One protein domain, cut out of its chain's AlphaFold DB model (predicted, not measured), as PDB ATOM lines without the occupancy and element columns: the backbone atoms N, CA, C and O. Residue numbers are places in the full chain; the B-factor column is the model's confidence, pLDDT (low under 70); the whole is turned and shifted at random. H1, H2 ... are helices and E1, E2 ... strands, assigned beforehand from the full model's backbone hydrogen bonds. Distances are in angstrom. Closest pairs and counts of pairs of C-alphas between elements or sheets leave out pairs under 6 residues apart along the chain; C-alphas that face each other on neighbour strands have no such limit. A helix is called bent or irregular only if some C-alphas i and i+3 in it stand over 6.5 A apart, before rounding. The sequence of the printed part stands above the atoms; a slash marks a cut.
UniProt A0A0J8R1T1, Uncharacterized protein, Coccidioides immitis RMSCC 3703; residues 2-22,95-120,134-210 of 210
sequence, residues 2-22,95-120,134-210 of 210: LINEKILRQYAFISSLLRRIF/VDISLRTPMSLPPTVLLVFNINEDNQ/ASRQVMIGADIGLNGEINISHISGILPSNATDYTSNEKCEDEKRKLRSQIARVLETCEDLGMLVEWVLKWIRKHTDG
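This is residues 2 to 22, 95 to 120 and 134 to 210 of the 210 residues of an uncharacterized protein of Coccidioides immitis RMSCC 3703 (UniProt A0A0J8R1T1). Look first for a twisted sheet of four strands, with the helical hairpin H3 and H4 packed over one face and the other face bare. Helix H1 stands at one end of this slab, beside the end of E3, and residues 164 to 171 stick out in a loop running into H3. The arrangement is two layers, helices H1, H3 and H4 on one face of the sheet; the class is mixed, helices and strands. The printed part has 124 residues, with named elements in the order H1 E1 E2 H2 E3 E4 H3 H4, and the sheet runs E1 E2 E3 E4, all antiparallel. It is only just compact, close to loose, with a radius of gyration of the C-alphas of 16.0 A and spans of 51 by 33 by 23 A.

Start in the sheet with E1, residues 95 to 100, an edge strand that forms a hairpin with E2, residues 108 to 116; N 98 and O 110 are 2.9 A apart. Between E2 and E3, residues 135 to 144, look at N 111 and O 140, 2.8 A apart. E3 forms a hairpin with the edge strand E4, residues 150 to 156, where N 141 and O 154 are 2.8 A apart. H3, residues 169 to 190, is on the sheet at a height of 9.5 A, over E3 and E4, and runs across the strands, at 66 degrees to E3 on the local plane. Its closest C-alphas to E4 are those of Ala 184 and Ile 150, 5.5 A apart. H4, residues 193 to 208, is on the same face at a height of 9.6 A, over E2 and only just over E3, on which 3 of its C-alphas fall. H3 and H4 touch through residues 183 to 187 and 193 to 196, closest at the C-alphas of Val 186 and Leu 196, 6.3 A, opposite ways at a shallow tilt of 30 degrees. H1, residues 2 to 22, is on the sheet; its closest C-alphas to E3 are those of Gln 10 and Ile 144, 6.7 A apart. Its residues 17 to 21 only just touch H4, with 3 pairs of C-alphas within 8 A, the closest being Ile 21 and Leu 193 at 7.2 A. H2, residues 117 to 120, is not on the sheet. Every O i to N i+4 pair is within hydrogen-bond range in H3 and H4, and 16 of 17 in H1; H2 is too short for such a pair.

Find C-alpha 2 at (-6.243, -76.191, -30.940); from there H1 runs 30.7 A to C-alpha 22. E3 begins at C-alpha 135, (-38.516, -100.023, -54.546), and spans 29.1 A; E2 spans 26.2 A. H3 spans 31.7 A, and H4 runs 22.4 A to C-alpha 208 at (-30.404, -110.842, -51.230). H2 is only just irregular, with C-alphas 117 and 120 6.7 A apart.

The C-alphas farthest apart are those of Leu 2 and Gln 120, 53.5 A. Residues 23 to 94 and 121 to 133 are not printed, with gaps of 13.6 A and 11.9 A between the C-alphas on either side. The link from E4 to H3, 12 residues, is long. Mean pLDDT of the printed part is 77.0; look for values under 70 at residues 2 to 7, 20 to 22, 117 to 120, 134 to 135, 160 to 171 and 208 to 210.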
ATOM      1  N   LEU A   2      -5.970 -74.842 -30.386       56.16
ATOM      2  CA  LEU A   2      -6.243 -76.191 -30.940       56.16
ATOM      3  C   LEU A   2      -7.617 -76.399 -31.618       56.16
ATOM      4  O   LEU A   2      -7.787 -77.335 -32.395       56.16
ATOM      5  N   ILE A   3      -8.613 -75.556 -31.329       58.31
ATOM      6  CA  ILE A   3      -9.968 -75.674 -31.905       58.31
ATOM      7  C   ILE A   3      -9.960 -75.323 -33.405       58.31
ATOM      8  O   ILE A   3     -10.668 -75.950 -34.190       58.31
ATOM      9  N   ASN A   4      -9.100 -74.384 -33.810       62.16
ATOM     10  CA  ASN A   4      -9.039 -73.888 -35.185       62.16
ATOM     11  C   ASN A   4      -8.395 -74.892 -36.154       62.16
ATOM     12  O   ASN A   4      -8.726 -74.890 -37.331       62.16
ATOM     13  N   GLU A   5      -7.504 -75.770 -35.691       64.50
ATOM     14  CA  GLU A   5      -6.896 -76.790 -36.563       64.50
ATOM     15  C   GLU A   5      -7.854 -77.952 -36.831       64.50
ATOM     16  O   GLU A   5      -7.961 -78.446 -37.953       64.50
ATOM     17  N   LYS A   6      -8.607 -78.353 -35.804       67.12
ATOM     18  CA  LYS A   6      -9.599 -79.425 -35.904       67.12
ATOM     19  C   LYS A   6     -10.750 -79.044 -36.834       67.12
ATOM     20  O   LYS A   6     -11.088 -79.789 -37.751       67.12
ATOM     21  N   ILE A   7     -11.276 -77.828 -36.681       67.75
ATOM     22  CA  ILE A   7     -12.330 -77.333 -37.570       67.75
ATOM     23  C   ILE A   7     -11.844 -77.281 -39.031       67.75
ATOM     24  O   ILE A   7     -12.573 -77.672 -39.938       67.75
ATOM     25  N   LEU A   8     -10.583 -76.890 -39.265       70.12
ATOM     26  CA  LEU A   8     -10.012 -76.830 -40.609       70.12
ATOM     27  C   LEU A   8      -9.976 -78.209 -41.272       70.12
ATOM     28  O   LEU A   8     -10.296 -78.325 -42.450       70.12
ATOM     29  N   ARG A   9      -9.628 -79.259 -40.517       70.38
ATOM     30  CA  ARG A   9      -9.587 -80.640 -41.016       70.38
ATOM     31  C   ARG A   9     -10.976 -81.166 -41.378       70.38
ATOM     32  O   ARG A   9     -11.132 -81.789 -42.423       70.38
ATOM     33  N   GLN A  10     -11.979 -80.869 -40.555       70.06
ATOM     34  CA  GLN A  10     -13.378 -81.205 -40.831       70.06
ATOM     35  C   GLN A  10     -13.875 -80.532 -42.122       70.06
ATOM     36  O   GLN A  10     -14.448 -81.195 -42.986       70.06
ATOM     37  N   TYR A  11     -13.603 -79.236 -42.296       73.88
ATOM     38  CA  TYR A  11     -13.969 -78.522 -43.522       73.88
ATOM     39  C   TYR A  11     -13.135 -78.947 -44.736       73.88
ATOM     40  O   TYR A  11     -13.670 -78.990 -45.842       73.88
ATOM     41  N   ALA A  12     -11.862 -79.312 -44.552       72.50
ATOM     42  CA  ALA A  12     -11.020 -79.845 -45.617       72.50
ATOM     43  C   ALA A  12     -11.575 -81.172 -46.154       72.50
ATOM     44  O   ALA A  12     -11.718 -81.305 -47.365       72.50
ATOM     45  N   PHE A  13     -11.980 -82.090 -45.271       73.44
ATOM     46  CA  PHE A  13     -12.615 -83.353 -45.656       73.44
ATOM     47  C   PHE A  13     -13.953 -83.139 -46.380       73.44
ATOM     48  O   PHE A  13     -14.198 -83.700 -47.443       73.44
ATOM     49  N   ILE A  14     -14.820 -82.258 -45.867       77.25
ATOM     50  CA  ILE A  14     -16.068 -81.913 -46.569       77.25
ATOM     51  C   ILE A  14     -15.752 -81.333 -47.952       77.25
ATOM     52  O   ILE A  14     -16.403 -81.667 -48.939       77.25
ATOM     53  N   SER A  15     -14.735 -80.476 -48.043       74.44
ATOM     54  CA  SER A  15     -14.337 -79.874 -49.310       74.44
ATOM     55  C   SER A  15     -13.759 -80.890 -50.296       74.44
ATOM     56  O   SER A  15     -14.028 -80.749 -51.487       74.44
ATOM     57  N   SER A  16     -13.016 -81.908 -49.844       73.75
ATOM     58  CA  SER A  16     -12.492 -82.966 -50.716       73.75
ATOM     59  C   SER A  16     -13.623 -83.849 -51.228       73.75
ATOM     60  O   SER A  16     -13.701 -84.086 -52.433       73.75
ATOM     61  N   LEU A  17     -14.564 -84.208 -50.354       72.69
ATOM     62  CA  LEU A  17     -15.755 -84.982 -50.689       72.69
ATOM     63  C   LEU A  17     -16.613 -84.264 -51.741       72.69
ATOM     64  O   LEU A  17     -16.898 -84.818 -52.800       72.69
ATOM     65  N   LEU A  18     -16.956 -82.992 -51.500       76.25
ATOM     66  CA  LEU A  18     -17.725 -82.186 -52.453       76.25
ATOM     67  C   LEU A  18     -16.947 -81.980 -53.755       76.25
ATOM     68  O   LEU A  18     -17.500 -82.171 -54.834       76.25
ATOM     69  N   ARG A  19     -15.655 -81.635 -53.689       71.12
ATOM     70  CA  ARG A  19     -14.844 -81.492 -54.902       71.12
ATOM     71  C   ARG A  19     -14.834 -82.777 -55.700       71.12
ATOM     72  O   ARG A  19     -14.981 -82.684 -56.903       71.12
ATOM     73  N   ARG A  20     -14.697 -83.947 -55.096       67.81
ATOM     74  CA  ARG A  20     -14.629 -85.200 -55.848       67.81
ATOM     75  C   ARG A  20     -15.961 -85.554 -56.511       67.81
ATOM     76  O   ARG A  20     -15.970 -85.896 -57.684       67.81
ATOM     77  N   ILE A  21     -17.079 -85.321 -55.823       67.00
ATOM     78  CA  ILE A  21     -18.430 -85.482 -56.392       67.00
ATOM     79  C   ILE A  21     -18.660 -84.533 -57.580       67.00
ATOM     80  O   ILE A  21     -19.295 -84.912 -58.561       67.00
ATOM     81  N   PHE A  22     -18.163 -83.293 -57.502       63.16
ATOM     82  CA  PHE A  22     -18.467 -82.253 -58.492       63.16
ATOM     83  C   PHE A  22     -17.363 -82.008 -59.537       63.16
ATOM     84  O   PHE A  22     -17.648 -81.426 -60.581       63.16
ATOM     85  N   VAL A  95     -29.096 -90.688 -56.541       83.88
ATOM     86  CA  VAL A  95     -28.700 -90.502 -55.146       83.88
ATOM     87  C   VAL A  95     -28.929 -89.051 -54.762       83.88
ATOM     88  O   VAL A  95     -28.304 -88.148 -55.315       83.88
ATOM     89  N   ASP A  96     -29.812 -88.840 -53.796       86.12
ATOM     90  CA  ASP A  96     -30.026 -87.553 -53.156       86.12
ATOM     91  C   ASP A  96     -29.000 -87.387 -52.029       86.12
ATOM     92  O   ASP A  96     -28.885 -88.225 -51.129       86.12
ATOM     93  N   ILE A  97     -28.239 -86.293 -52.084       86.38
ATOM     94  CA  ILE A  97     -27.175 -85.978 -51.129       86.38
ATOM     95  C   ILE A  97     -27.550 -84.687 -50.410       86.38
ATOM     96  O   ILE A  97     -27.837 -83.673 -51.041       86.38
ATOM     97  N   SER A  98     -27.530 -84.704 -49.081       84.62
ATOM     98  CA  SER A  98     -27.760 -83.518 -48.254       84.62
ATOM     99  C   SER A  98     -26.636 -83.344 -47.240       84.62
ATOM    100  O   SER A  98     -26.239 -84.298 -46.582       84.62
ATOM    101  N   LEU A  99     -26.142 -82.114 -47.083       84.94
ATOM    102  CA  LEU A  99     -25.158 -81.752 -46.063       84.94
ATOM    103  C   LEU A  99     -25.811 -80.807 -45.055       84.94
ATOM    104  O   LEU A  99     -26.287 -79.732 -45.420       84.94
ATOM    105  N   ARG A 100     -25.811 -81.189 -43.777       81.31
ATOM    106  CA  ARG A 100     -26.292 -80.348 -42.679       81.31
ATOM    107  C   ARG A 100     -25.116 -79.942 -41.804       81.31
ATOM    108  O   ARG A 100     -24.448 -80.806 -41.255       81.31
ATOM    109  N   THR A 101     -24.890 -78.643 -41.628       79.81
ATOM    110  CA  THR A 101     -23.797 -78.094 -40.801       79.81
ATOM    111  C   THR A 101     -24.359 -77.226 -39.668       79.81
ATOM    112  O   THR A 101     -24.344 -75.996 -39.757       79.81
ATOM    113  N   PRO A 102     -24.949 -77.832 -38.627       75.56
ATOM    114  CA  PRO A 102     -25.432 -77.088 -37.466       75.56
ATOM    115  C   PRO A 102     -24.254 -76.530 -36.650       75.56
ATOM    116  O   PRO A 102     -23.206 -77.153 -36.554       75.56
ATOM    117  N   MET A 103     -24.431 -75.369 -36.014       70.62
ATOM    118  CA  MET A 103     -23.355 -74.707 -35.254       70.62
ATOM    119  C   MET A 103     -22.919 -75.479 -33.993       70.62
ATOM    120  O   MET A 103     -21.818 -75.266 -33.497       70.62
ATOM    121  N   SER A 104     -23.785 -76.341 -33.451       76.62
ATOM    122  CA  SER A 104     -23.586 -77.042 -32.172       76.62
ATOM    123  C   SER A 104     -23.416 -78.559 -32.290       76.62
ATOM    124  O   SER A 104     -23.192 -79.217 -31.276       76.62
ATOM    125  N   LEU A 105     -23.533 -79.127 -33.493       77.12
ATOM    126  CA  LEU A 105     -23.384 -80.565 -33.735       77.12
ATOM    127  C   LEU A 105     -22.396 -80.792 -34.889       77.12
ATOM    128  O   LEU A 105     -22.173 -79.880 -35.687       77.12
ATOM    129  N   PRO A 106     -21.803 -81.991 -35.000       79.75
ATOM    130  CA  PRO A 106     -21.000 -82.351 -36.161       79.75
ATOM    131  C   PRO A 106     -21.777 -82.142 -37.474       79.75
ATOM    132  O   PRO A 106     -22.986 -82.388 -37.512       79.75
ATOM    133  N   PRO A 107     -21.120 -81.706 -38.562       85.69
ATOM    134  CA  PRO A 107     -21.680 -81.768 -39.897       85.69
ATOM    135  C   PRO A 107     -22.072 -83.199 -40.249       85.69
ATOM    136  O   PRO A 107     -21.290 -84.125 -40.036       85.69
ATOM    137  N   THR A 108     -23.250 -83.362 -40.832       86.00
ATOM    138  CA  THR A 108     -23.776 -84.663 -41.242       86.00
ATOM    139  C   THR A 108     -24.010 -84.672 -42.745       86.00
ATOM    140  O   THR A 108     -24.691 -83.789 -43.275       86.00
ATOM    141  N   VAL A 109     -23.482 -85.689 -43.420       89.69
ATOM    142  CA  VAL A 109     -23.823 -86.030 -44.803       89.69
ATOM    143  C   VAL A 109     -24.908 -87.099 -44.774       89.69
ATOM    144  O   VAL A 109     -24.740 -88.147 -44.155       89.69
ATOM    145  N   LEU A 110     -26.025 -86.832 -45.441       90.06
ATOM    146  CA  LEU A 110     -27.129 -87.762 -45.621       90.06
ATOM    147  C   LEU A 110     -27.197 -88.188 -47.084       90.06
ATOM    148  O   LEU A 110     -27.283 -87.346 -47.977       90.06
ATOM    149  N   LEU A 111     -27.186 -89.496 -47.302       91.00
ATOM    150  CA  LEU A 111     -27.354 -90.142 -48.596       91.00
ATOM    151  C   LEU A 111     -28.696 -90.859 -48.615       91.00
ATOM    152  O   LEU A 111     -28.971 -91.658 -47.718       91.00
ATOM    153  N   VAL A 112     -29.501 -90.603 -49.640       89.06
ATOM    154  CA  VAL A 112     -30.773 -91.289 -49.869       89.06
ATOM    155  C   VAL A 112     -30.825 -91.754 -51.315       89.06
ATOM    156  O   VAL A 112     -30.619 -90.965 -52.228       89.06
ATOM    157  N   PHE A 113     -31.096 -93.031 -51.547       88.12
ATOM    158  CA  PHE A 113     -31.283 -93.550 -52.901       88.12
ATOM    159  C   PHE A 113     -32.250 -94.723 -52.907       88.12
ATOM    160  O   PHE A 113     -32.437 -95.392 -51.894       88.12
ATOM    161  N   ASN A 114     -32.878 -94.973 -54.054       86.56
ATOM    162  CA  ASN A 114     -33.819 -96.075 -54.217       86.56
ATOM    163  C   ASN A 114     -33.177 -97.206 -55.020       86.56
ATOM    164  O   ASN A 114     -32.489 -96.963 -56.012       86.56
ATOM    165  N   ILE A 115     -33.441 -98.437 -54.600       82.00
ATOM    166  CA  ILE A 115     -33.057 -99.660 -55.296       82.00
ATOM    167  C   ILE A 115     -34.315-100.241 -55.928       82.00
ATOM    168  O   ILE A 115     -35.321-100.429 -55.244       82.00
ATOM    169  N   ASN A 116     -34.257-100.512 -57.230       74.44
ATOM    170  CA  ASN A 116     -35.303-101.240 -57.936       74.44
ATOM    171  C   ASN A 116     -34.926-102.723 -57.953       74.44
ATOM    172  O   ASN A 116     -33.919-103.095 -58.555       74.44
ATOM    173  N   GLU A 117     -35.737-103.563 -57.318       63.88
ATOM    174  CA  GLU A 117     -35.526-105.019 -57.257       63.88
ATOM    175  C   GLU A 117     -35.919-105.734 -58.580       63.88
ATOM    176  O   GLU A 117     -35.711-106.933 -58.747       63.88
ATOM    177  N   ASP A 118     -36.447-104.997 -59.569       52.38
ATOM    178  CA  ASP A 118     -37.074-105.542 -60.788       52.38
ATOM    179  C   ASP A 118     -36.121-106.146 -61.833       52.38
ATOM    180  O   ASP A 118     -36.577-106.746 -62.806       52.38
ATOM    181  N   ASN A 119     -34.801-106.056 -61.663       46.62
ATOM    182  CA  ASN A 119     -33.875-106.672 -62.625       46.62
ATOM    183  C   ASN A 119     -33.688-108.191 -62.431       46.62
ATOM    184  O   ASN A 119     -32.924-108.798 -63.182       46.62
ATOM    185  N   GLN A 120     -34.387-108.816 -61.475       49.41
ATOM    186  CA  GLN A 120     -34.242-110.248 -61.172       49.41
ATOM    187  C   GLN A 120     -35.318-111.161 -61.786       49.41
ATOM    188  O   GLN A 120     -35.098-112.363 -61.881       49.41
ATOM    189  N   ALA A 134     -41.333-103.057 -56.006       57.25
ATOM    190  CA  ALA A 134     -40.927-102.976 -54.613       57.25
ATOM    191  C   ALA A 134     -39.611-102.195 -54.583       57.25
ATOM    192  O   ALA A 134     -38.529-102.773 -54.560       57.25
ATOM    193  N   SER A 135     -39.694-100.868 -54.682       68.06
ATOM    194  CA  SER A 135     -38.516-100.023 -54.546       68.06
ATOM    195  C   SER A 135     -38.120 -99.947 -53.077       68.06
ATOM    196  O   SER A 135     -38.923 -99.627 -52.196       68.06
ATOM    197  N   ARG A 136     -36.859-100.267 -52.800       81.12
ATOM    198  CA  ARG A 136     -36.288-100.207 -51.460       81.12
ATOM    199  C   ARG A 136     -35.489 -98.920 -51.314       81.12
ATOM    200  O   ARG A 136     -34.490 -98.732 -52.001       81.12
ATOM    201  N   GLN A 137     -35.918 -98.028 -50.423       86.00
ATOM    202  CA  GLN A 137     -35.165 -96.810 -50.118       86.00
ATOM    203  C   GLN A 137     -34.034 -97.117 -49.133       86.00
ATOM    204  O   GLN A 137     -34.285 -97.624 -48.041       86.00
ATOM    205  N   VAL A 138     -32.806 -96.766 -49.506       89.00
ATOM    206  CA  VAL A 138     -31.612 -96.799 -48.659       89.00
ATOM    207  C   VAL A 138     -31.335 -95.405 -48.120       89.00
ATOM    208  O   VAL A 138     -31.369 -94.429 -48.869       89.00
ATOM    209  N   MET A 139     -31.018 -95.319 -46.829       90.00
ATOM    210  CA  MET A 139     -30.627 -94.078 -46.170       90.00
ATOM    211  C   MET A 139     -29.365 -94.286 -45.333       90.00
ATOM    212  O   MET A 139     -29.314 -95.208 -44.519       90.00
ATOM    213  N   ILE A 140     -28.366 -93.417 -45.509       91.88
ATOM    214  CA  ILE A 140     -27.097 -93.447 -44.767       91.88
ATOM    215  C   ILE A 140     -26.787 -92.040 -44.260       91.88
ATOM    216  O   ILE A 140     -26.622 -91.118 -45.054       91.88
ATOM    217  N   GLY A 141     -26.701 -91.882 -42.942       91.19
ATOM    218  CA  GLY A 141     -26.245 -90.663 -42.278       91.19
ATOM    219  C   GLY A 141     -24.831 -90.845 -41.737       91.19
ATOM    220  O   GLY A 141     -24.584 -91.792 -40.989       91.19
ATOM    221  N   ALA A 142     -23.922 -89.951 -42.115       91.31
ATOM    222  CA  ALA A 142     -22.533 -89.935 -41.675       91.31
ATOM    223  C   ALA A 142     -22.202 -88.589 -41.017       91.31
ATOM    224  O   ALA A 142     -22.211 -87.548 -41.675       91.31
ATOM    225  N   ASP A 143     -21.906 -88.622 -39.722       90.38
ATOM    226  CA  ASP A 143     -21.457 -87.484 -38.930       90.38
ATOM    227  C   ASP A 143     -19.936 -87.364 -39.028       90.38
ATOM    228  O   ASP A 143     -19.202 -88.332 -38.824       90.38
ATOM    229  N   ILE A 144     -19.460 -86.159 -39.321       88.38
ATOM    230  CA  ILE A 144     -18.043 -85.873 -39.527       88.38
ATOM    231  C   ILE A 144     -17.520 -85.187 -38.272       88.38
ATOM    232  O   ILE A 144     -17.822 -84.022 -38.008       88.38
ATOM    233  N   GLY A 145     -16.728 -85.901 -37.482       84.38
ATOM    234  CA  GLY A 145     -16.123 -85.395 -36.259       84.38
ATOM    235  C   GLY A 145     -15.090 -84.295 -36.508       84.38
ATOM    236  O   GLY A 145     -14.570 -84.107 -37.607       84.38
ATOM    237  N   LEU A 146     -14.724 -83.589 -35.437       75.50
ATOM    238  CA  LEU A 146     -13.735 -82.502 -35.467       75.50
ATOM    239  C   LEU A 146     -12.336 -82.955 -35.923       75.50
ATOM    240  O   LEU A 146     -11.523 -82.134 -36.319       75.50
ATOM    241  N   ASN A 147     -12.028 -84.248 -35.865       77.38
ATOM    242  CA  ASN A 147     -10.758 -84.785 -36.356       77.38
ATOM    243  C   ASN A 147     -10.856 -85.340 -37.792       77.38
ATOM    244  O   ASN A 147      -9.880 -85.911 -38.271       77.38
ATOM    245  N   GLY A 148     -12.007 -85.201 -38.458       72.31
ATOM    246  CA  GLY A 148     -12.312 -85.892 -39.716       72.31
ATOM    247  C   GLY A 148     -12.687 -87.370 -39.541       72.31
ATOM    248  O   GLY A 148     -12.789 -88.079 -40.530       72.31
ATOM    249  N   GLU A 149     -12.875 -87.834 -38.301       85.94
ATOM    250  CA  GLU A 149     -13.405 -89.170 -37.995       85.94
ATOM    251  C   GLU A 149     -14.862 -89.277 -38.453       85.94
ATOM    252  O   GLU A 149     -15.629 -88.325 -38.279       85.94
ATOM    253  N   ILE A 150     -15.244 -90.422 -39.015       87.69
ATOM    254  CA  ILE A 150     -16.575 -90.616 -39.588       87.69
ATOM    255  C   ILE A 150     -17.383 -91.555 -38.701       87.69
ATOM    256  O   ILE A 150     -17.038 -92.720 -38.527       87.69
ATOM    257  N   ASN A 151     -18.512 -91.067 -38.192       91.31
ATOM    258  CA  ASN A 151     -19.448 -91.879 -37.427       91.31
ATOM    259  C   ASN A 151     -20.760 -92.062 -38.194       91.31
ATOM    260  O   ASN A 151     -21.368 -91.096 -38.643       91.31
ATOM    261  N   ILE A 152     -21.234 -93.299 -38.326       92.69
ATOM    262  CA  ILE A 152     -22.474 -93.582 -39.057       92.69
ATOM    263  C   ILE A 152     -23.667 -93.483 -38.107       92.69
ATOM    264  O   ILE A 152     -23.995 -94.434 -37.388       92.69
ATOM    265  N   SER A 153     -24.321 -92.323 -38.118       88.94
ATOM    266  CA  SER A 153     -25.440 -91.983 -37.237       88.94
ATOM    267  C   SER A 153     -26.736 -92.692 -37.613       88.94
ATOM    268  O   SER A 153     -27.514 -93.072 -36.734       88.94
ATOM    269  N   HIS A 154     -26.961 -92.944 -38.904       85.56
ATOM    270  CA  HIS A 154     -28.181 -93.590 -39.374       85.56
ATOM    271  C   HIS A 154     -27.920 -94.553 -40.532       85.56
ATOM    272  O   HIS A 154     -27.191 -94.230 -41.463       85.56
ATOM    273  N   ILE A 155     -28.544 -95.731 -40.482       89.06
ATOM    274  CA  ILE A 155     -28.620 -96.671 -41.602       89.06
ATOM    275  C   ILE A 155     -30.041 -97.218 -41.651       89.06
ATOM    276  O   ILE A 155     -30.519 -97.766 -40.655       89.06
ATOM    277  N   SER A 156     -30.677 -97.127 -42.813       86.75
ATOM    278  CA  SER A 156     -31.953 -97.775 -43.100       86.75
ATOM    279  C   SER A 156     -31.956 -98.341 -44.517       86.75
ATOM    280  O   SER A 156     -31.225 -97.868 -45.387       86.75
ATOM    281  N   GLY A 157     -32.752 -99.386 -44.742       82.94
ATOM    282  CA  GLY A 157     -32.935 -99.954 -46.077       82.94
ATOM    283  C   GLY A 157     -31.776-100.788 -46.622       82.94
ATOM    284  O   GLY A 157     -31.822-101.144 -47.789       82.94
ATOM    285  N   ILE A 158     -30.776-101.150 -45.807       81.56
ATOM    286  CA  ILE A 158     -29.674-102.043 -46.223       81.56
ATOM    287  C   ILE A 158     -29.887-103.484 -45.722       81.56
ATOM    288  O   ILE A 158     -29.833-104.430 -46.504       81.56
ATOM    289  N   LEU A 159     -30.214-103.667 -44.437       78.62
ATOM    290  CA  LEU A 159     -30.338-104.990 -43.800       78.62
ATOM    291  C   LEU A 159     -31.687-105.673 -44.127       78.62
ATOM    292  O   LEU A 159     -32.711-105.002 -43.987       78.62
ATOM    293  N   PRO A 160     -31.738-106.931 -44.608       63.94
ATOM    294  CA  PRO A 160     -32.995-107.597 -44.976       63.94
ATOM    295  C   PRO A 160     -33.959-107.687 -43.781       63.94
ATOM    296  O   PRO A 160     -33.565-108.036 -42.671       63.94
ATOM    297  N   SER A 161     -35.236-107.357 -43.999       56.12
ATOM    298  CA  SER A 161     -36.277-107.282 -42.954       56.12
ATOM    299  C   SER A 161     -36.869-108.656 -42.592       56.12
ATOM    300  O   SER A 161     -38.006-108.747 -42.131       56.12
ATOM    301  N   ASN A 162     -36.121-109.737 -42.812       47.88
ATOM    302  CA  ASN A 162     -36.617-111.114 -42.797       47.88
ATOM    303  C   ASN A 162     -36.540-111.732 -41.389       47.88
ATOM    304  O   ASN A 162     -36.312-112.928 -41.242       47.88
ATOM    305  N   ALA A 163     -36.677-110.923 -40.339       45.34
ATOM    306  CA  ALA A 163     -36.546-111.369 -38.957       45.34
ATOM    307  C   ALA A 163     -37.915-111.404 -38.267       45.34
ATOM    308  O   ALA A 163     -38.160-110.681 -37.305       45.34
ATOM    309  N   THR A 164     -38.820-112.247 -38.768       45.44
ATOM    310  CA  THR A 164     -39.944-112.751 -37.961       45.44
ATOM    311  C   THR A 164     -39.580-113.996 -37.155       45.44
ATOM    312  O   THR A 164     -40.388-114.417 -36.338       45.44
ATOM    313  N   ASP A 165     -38.368-114.542 -37.291       43.81
ATOM    314  CA  ASP A 165     -37.935-115.701 -36.511       43.81
ATOM    315  C   ASP A 165     -36.812-115.347 -35.537       43.81
ATOM    316  O   ASP A 165     -35.678-115.100 -35.939       43.81
ATOM    317  N   TYR A 166     -37.202-115.317 -34.258       45.78
ATOM    318  CA  TYR A 166     -36.547-115.564 -32.956       45.78
ATOM    319  C   TYR A 166     -35.040-115.917 -32.853       45.78
ATOM    320  O   TYR A 166     -34.601-116.471 -31.845       45.78
ATOM    321  N   THR A 167     -34.197-115.566 -33.815       47.84
ATOM    322  CA  THR A 167     -32.756-115.820 -33.806       47.84
ATOM    323  C   THR A 167     -32.011-114.568 -33.351       47.84
ATOM    324  O   THR A 167     -31.513-113.778 -34.139       47.84
ATOM    325  N   SER A 168     -31.955-114.401 -32.024       55.88
ATOM    326  CA  SER A 168     -31.067-113.502 -31.265       55.88
ATOM    327  C   SER A 168     -30.898-112.083 -31.831       55.88
ATOM    328  O   SER A 168     -30.059-111.838 -32.698       55.88
ATOM    329  N   ASN A 169     -31.608-111.123 -31.233       60.84
ATOM    330  CA  ASN A 169     -31.445-109.674 -31.434       60.84
ATOM    331  C   ASN A 169     -29.961-109.215 -31.462       60.84
ATOM    332  O   ASN A 169     -29.600-108.270 -32.156       60.84
ATOM    333  N   GLU A 170     -29.086-109.942 -30.761       64.31
ATOM    334  CA  GLU A 170     -27.635-109.731 -30.721       64.31
ATOM    335  C   GLU A 170     -26.940-109.903 -32.082       64.31
ATOM    336  O   GLU A 170     -26.142-109.047 -32.457       64.31
ATOM    337  N   LYS A 171     -27.279-110.935 -32.872       68.44
ATOM    338  CA  LYS A 171     -26.662-111.159 -34.197       68.44
ATOM    339  C   LYS A 171     -27.021-110.059 -35.195       68.44
ATOM    340  O   LYS A 171     -26.172-109.626 -35.968       68.44
ATOM    341  N   CYS A 172     -28.264-109.582 -35.150       71.38
ATOM    342  CA  CYS A 172     -28.733-108.485 -35.996       71.38
ATOM    343  C   CYS A 172     -28.005-107.169 -35.661       71.38
ATOM    344  O   CYS A 172     -27.525-106.461 -36.551       71.38
ATOM    345  N   GLU A 173     -27.846-106.858 -34.372       77.88
ATOM    346  CA  GLU A 173     -27.092-105.674 -33.950       77.88
ATOM    347  C   GLU A 173     -25.579-105.808 -34.209       77.88
ATOM    348  O   GLU A 173     -24.928-104.811 -34.527       77.88
ATOM    349  N   ASP A 174     -25.007-107.014 -34.169       82.81
ATOM    350  CA  ASP A 174     -23.619-107.269 -34.583       82.81
ATOM    351  C   ASP A 174     -23.396-107.000 -36.072       82.81
ATOM    352  O   ASP A 174     -22.442-106.306 -36.443       82.81
ATOM    353  N   GLU A 175     -24.292-107.479 -36.935       83.38
ATOM    354  CA  GLU A 175     -24.229-107.196 -38.370       83.38
ATOM    355  C   GLU A 175     -24.376-105.706 -38.660       83.38
ATOM    356  O   GLU A 175     -23.615-105.146 -39.450       83.38
ATOM    357  N   LYS A 176     -25.287-105.027 -37.962       84.38
ATOM    358  CA  LYS A 176     -25.476-103.580 -38.085       84.38
ATOM    359  C   LYS A 176     -24.246-102.799 -37.621       84.38
ATOM    360  O   LYS A 176     -23.859-101.827 -38.269       84.38
ATOM    361  N   ARG A 177     -23.598-103.210 -36.525       87.19
ATOM    362  CA  ARG A 177     -22.328-102.622 -36.058       87.19
ATOM    363  C   ARG A 177     -21.207-102.840 -37.071       87.19
ATOM    364  O   ARG A 177     -20.491-101.892 -37.400       87.19
ATOM    365  N   LYS A 178     -21.094-104.050 -37.620       89.19
ATOM    366  CA  LYS A 178     -20.118-104.383 -38.663       89.19
ATOM    367  C   LYS A 178     -20.346-103.560 -39.929       89.19
ATOM    368  O   LYS A 178     -19.391-103.007 -40.469       89.19
ATOM    369  N   LEU A 179     -21.599-103.419 -40.355       89.19
ATOM    370  CA  LEU A 179     -21.990-102.613 -41.508       89.19
ATOM    371  C   LEU A 179     -21.630-101.135 -41.306       89.19
ATOM    372  O   LEU A 179     -21.003-100.542 -42.179       89.19
ATOM    373  N   ARG A 180     -21.947-100.554 -40.138       91.19
ATOM    374  CA  ARG A 180     -21.543 -99.178 -39.788       91.19
ATOM    375  C   ARG A 180     -20.032 -98.990 -39.878       91.19
ATOM    376  O   ARG A 180     -19.576 -98.041 -40.505       91.19
ATOM    377  N   SER A 181     -19.263 -99.910 -39.295       90.62
ATOM    378  CA  SER A 181     -17.798 -99.853 -39.321       90.62
ATOM    379  C   SER A 181     -17.238 -99.965 -40.744       90.62
ATOM    380  O   SER A 181     -16.302 -99.250 -41.097       90.62
ATOM    381  N   GLN A 182     -17.829-100.811 -41.591       91.12
ATOM    382  CA  GLN A 182     -17.423-100.934 -42.990       91.12
ATOM    383  C   GLN A 182     -17.723 -99.667 -43.796       91.12
ATOM    384  O   GLN A 182     -16.850 -99.204 -44.524       91.12
ATOM    385  N   ILE A 183     -18.913 -99.082 -43.637       90.31
ATOM    386  CA  ILE A 183     -19.288 -97.831 -44.310       90.31
ATOM    387  C   ILE A 183     -18.369 -96.686 -43.875       90.31
ATOM    388  O   ILE A 183     -17.852 -95.972 -44.734       90.31
ATOM    389  N   ALA A 184     -18.117 -96.545 -42.568       89.19
ATOM    390  CA  ALA A 184     -17.179 -95.552 -42.044       89.19
ATOM    391  C   ALA A 184     -15.800 -95.711 -42.694       89.19
ATOM    392  O   ALA A 184     -15.279 -94.764 -43.273       89.19
ATOM    393  N   ARG A 185     -15.271 -96.939 -42.726       88.94
ATOM    394  CA  ARG A 185     -13.970 -97.234 -43.336       88.94
ATOM    395  C   ARG A 185     -13.915 -96.901 -44.828       88.94
ATOM    396  O   ARG A 185     -12.890 -96.409 -45.297       88.94
ATOM    397  N   VAL A 186     -14.979 -97.183 -45.583       87.62
ATOM    398  CA  VAL A 186     -15.051 -96.837 -47.013       87.62
ATOM    399  C   VAL A 186     -14.975 -95.324 -47.193       87.62
ATOM    400  O   VAL A 186     -14.192 -94.855 -48.014       87.62
ATOM    401  N   LEU A 187     -15.730 -94.561 -46.402       84.38
ATOM    402  CA  LEU A 187     -15.714 -93.102 -46.478       84.38
ATOM    403  C   LEU A 187     -14.373 -92.503 -46.032       84.38
ATOM    404  O   LEU A 187     -13.881 -91.592 -46.691       84.38
ATOM    405  N   GLU A 188     -13.756 -93.041 -44.980       83.69
ATOM    406  CA  GLU A 188     -12.447 -92.596 -44.481       83.69
ATOM    407  C   GLU A 188     -11.314 -92.883 -45.471       83.69
ATOM    408  O   GLU A 188     -10.361 -92.116 -45.559       83.69
ATOM    409  N   THR A 189     -11.397 -93.994 -46.210       81.00
ATOM    410  CA  THR A 189     -10.330 -94.413 -47.135       81.00
ATOM    411  C   THR A 189     -10.491 -93.777 -48.509       81.00
ATOM    412  O   THR A 189      -9.514 -93.350 -49.120       81.00
ATOM    413  N   CYS A 190     -11.716 -93.778 -49.035       76.31
ATOM    414  CA  CYS A 190     -11.966 -93.401 -50.419       76.31
ATOM    415  C   CYS A 190     -12.301 -91.920 -50.567       76.31
ATOM    416  O   CYS A 190     -12.089 -91.399 -51.656       76.31
ATOM    417  N   GLU A 191     -12.839 -91.268 -49.529       79.75
ATOM    418  CA  GLU A 191     -13.402 -89.909 -49.600       79.75
ATOM    419  C   GLU A 191     -14.365 -89.726 -50.798       79.75
ATOM    420  O   GLU A 191     -14.414 -88.674 -51.433       79.75
ATOM    421  N   ASP A 192     -15.102 -90.787 -51.149       80.94
ATOM    422  CA  ASP A 192     -15.864 -90.896 -52.395       80.94
ATOM    423  C   ASP A 192     -17.233 -91.535 -52.149       80.94
ATOM    424  O   ASP A 192     -17.346 -92.702 -51.752       80.94
ATOM    425  N   LEU A 193     -18.283 -90.749 -52.389       84.31
ATOM    426  CA  LEU A 193     -19.661 -91.187 -52.195       84.31
ATOM    427  C   LEU A 193     -20.135 -92.148 -53.289       84.31
ATOM    428  O   LEU A 193     -20.960 -93.013 -53.000       84.31
ATOM    429  N   GLY A 194     -19.615 -92.039 -54.513       83.88
ATOM    430  CA  GLY A 194     -19.940 -92.962 -55.600       83.88
ATOM    431  C   GLY A 194     -19.445 -94.368 -55.275       83.88
ATOM    432  O   GLY A 194     -20.217 -95.327 -55.304       83.88
ATOM    433  N   MET A 195     -18.192 -94.469 -54.824       86.00
ATOM    434  CA  MET A 195     -17.611 -95.733 -54.355       86.00
ATOM    435  C   MET A 195     -18.384 -96.334 -53.176       86.00
ATOM    436  O   MET A 195     -18.565 -97.553 -53.117       86.00
ATOM    437  N   LEU A 196     -18.868 -95.500 -52.247       89.06
ATOM    438  CA  LEU A 196     -19.729 -95.968 -51.164       89.06
ATOM    439  C   LEU A 196     -21.042 -96.550 -51.699       89.06
ATOM    440  O   LEU A 196     -21.415 -97.657 -51.313       89.06
ATOM    441  N   VAL A 197     -21.745 -95.828 -52.575       88.06
ATOM    442  CA  VAL A 197     -23.031 -96.277 -53.128       88.06
ATOM    443  C   VAL A 197     -22.858 -97.594 -53.883       88.06
ATOM    444  O   VAL A 197     -23.608 -98.540 -53.642       88.06
ATOM    445  N   GLU A 198     -21.826 -97.719 -54.719       88.19
ATOM    446  CA  GLU A 198     -21.517 -98.976 -55.404       88.19
ATOM    447  C   GLU A 198     -21.250-100.133 -54.439       88.19
ATOM    448  O   GLU A 198     -21.728-101.254 -54.653       88.19
ATOM    449  N   TRP A 199     -20.478 -99.875 -53.381       90.31
ATOM    450  CA  TRP A 199     -20.179-100.873 -52.363       90.31
ATOM    451  C   TRP A 199     -21.455-101.340 -51.657       90.31
ATOM    452  O   TRP A 199     -21.669-102.545 -51.533       90.31
ATOM    453  N   VAL A 200     -22.342-100.414 -51.280       89.00
ATOM    454  CA  VAL A 200     -23.631-100.733 -50.646       89.00
ATOM    455  C   VAL A 200     -24.522-101.546 -51.586       89.00
ATOM    456  O   VAL A 200     -25.086-102.553 -51.168       89.00
ATOM    457  N   LEU A 201     -24.601-101.189 -52.869       86.69
ATOM    458  CA  LEU A 201     -25.374-101.950 -53.859       86.69
ATOM    459  C   LEU A 201     -24.824-103.368 -54.072       86.69
ATOM    460  O   LEU A 201     -25.584-104.312 -54.291       86.69
ATOM    461  N   LYS A 202     -23.498-103.552 -54.045       86.44
ATOM    462  CA  LYS A 202     -22.870-104.887 -54.087       86.44
ATOM    463  C   LYS A 202     -23.150-105.678 -52.811       86.44
ATOM    464  O   LYS A 202     -23.418-106.874 -52.894       86.44
ATOM    465  N   TRP A 203     -23.102-105.014 -51.657       87.00
ATOM    466  CA  TRP A 203     -23.405-105.616 -50.364       87.00
ATOM    467  C   TRP A 203     -24.847-106.131 -50.326       87.00
ATOM    468  O   TRP A 203     -25.059-107.301 -50.029       87.00
ATOM    469  N   ILE A 204     -25.820-105.301 -50.716       84.81
ATOM    470  CA  ILE A 204     -27.242-105.671 -50.723       84.81
ATOM    471  C   ILE A 204     -27.481-106.865 -51.645       84.81
ATOM    472  O   ILE A 204     -28.050-107.849 -51.194       84.81
ATOM    473  N   ARG A 205     -26.957-106.849 -52.879       82.19
ATOM    474  CA  ARG A 205     -27.080-107.990 -53.808       82.19
ATOM    475  C   ARG A 205     -26.557-109.295 -53.212       82.19
ATOM    476  O   ARG A 205     -27.271-110.286 -53.187       82.19
ATOM    477  N   LYS A 206     -25.356-109.272 -52.626       81.50
ATOM    478  CA  LYS A 206     -24.765-110.452 -51.978       81.50
ATOM    479  C   LYS A 206     -25.641-111.025 -50.853       81.50
ATOM    480  O   LYS A 206     -25.591-112.224 -50.612       81.50
ATOM    481  N   HIS A 207     -26.375-110.170 -50.146       75.38
ATOM    482  CA  HIS A 207     -27.235-110.550 -49.023       75.38
ATOM    483  C   HIS A 207     -28.702-110.800 -49.417       75.38
ATOM    484  O   HIS A 207     -29.472-111.242 -48.570       75.38
ATOM    485  N   THR A 208     -29.085-110.514 -50.663       68.19
ATOM    486  CA  THR A 208     -30.404-110.842 -51.230       68.19
ATOM    487  C   THR A 208     -30.354-112.137 -52.056       68.19
ATOM    488  O   THR A 208     -31.345-112.856 -52.097       68.19
ATOM    489  N   ASP A 209     -29.209-112.459 -52.675       54.72
ATOM    490  CA  ASP A 209     -29.011-113.649 -53.527       54.72
ATOM    491  C   ASP A 209     -28.602-114.926 -52.752       54.72
ATOM    492  O   ASP A 209     -28.278-115.945 -53.370       54.72
ATOM    493  N   GLY A 210     -28.555-114.880 -51.416       41.66
ATOM    494  CA  GLY A 210     -28.193-116.006 -50.542       41.66
ATOM    495  C   GLY A 210     -29.285-116.313 -49.536       41.66
ATOM    496  O   GLY A 210     -29.525-117.518 -49.306       41.66
TER     497      GLY A 210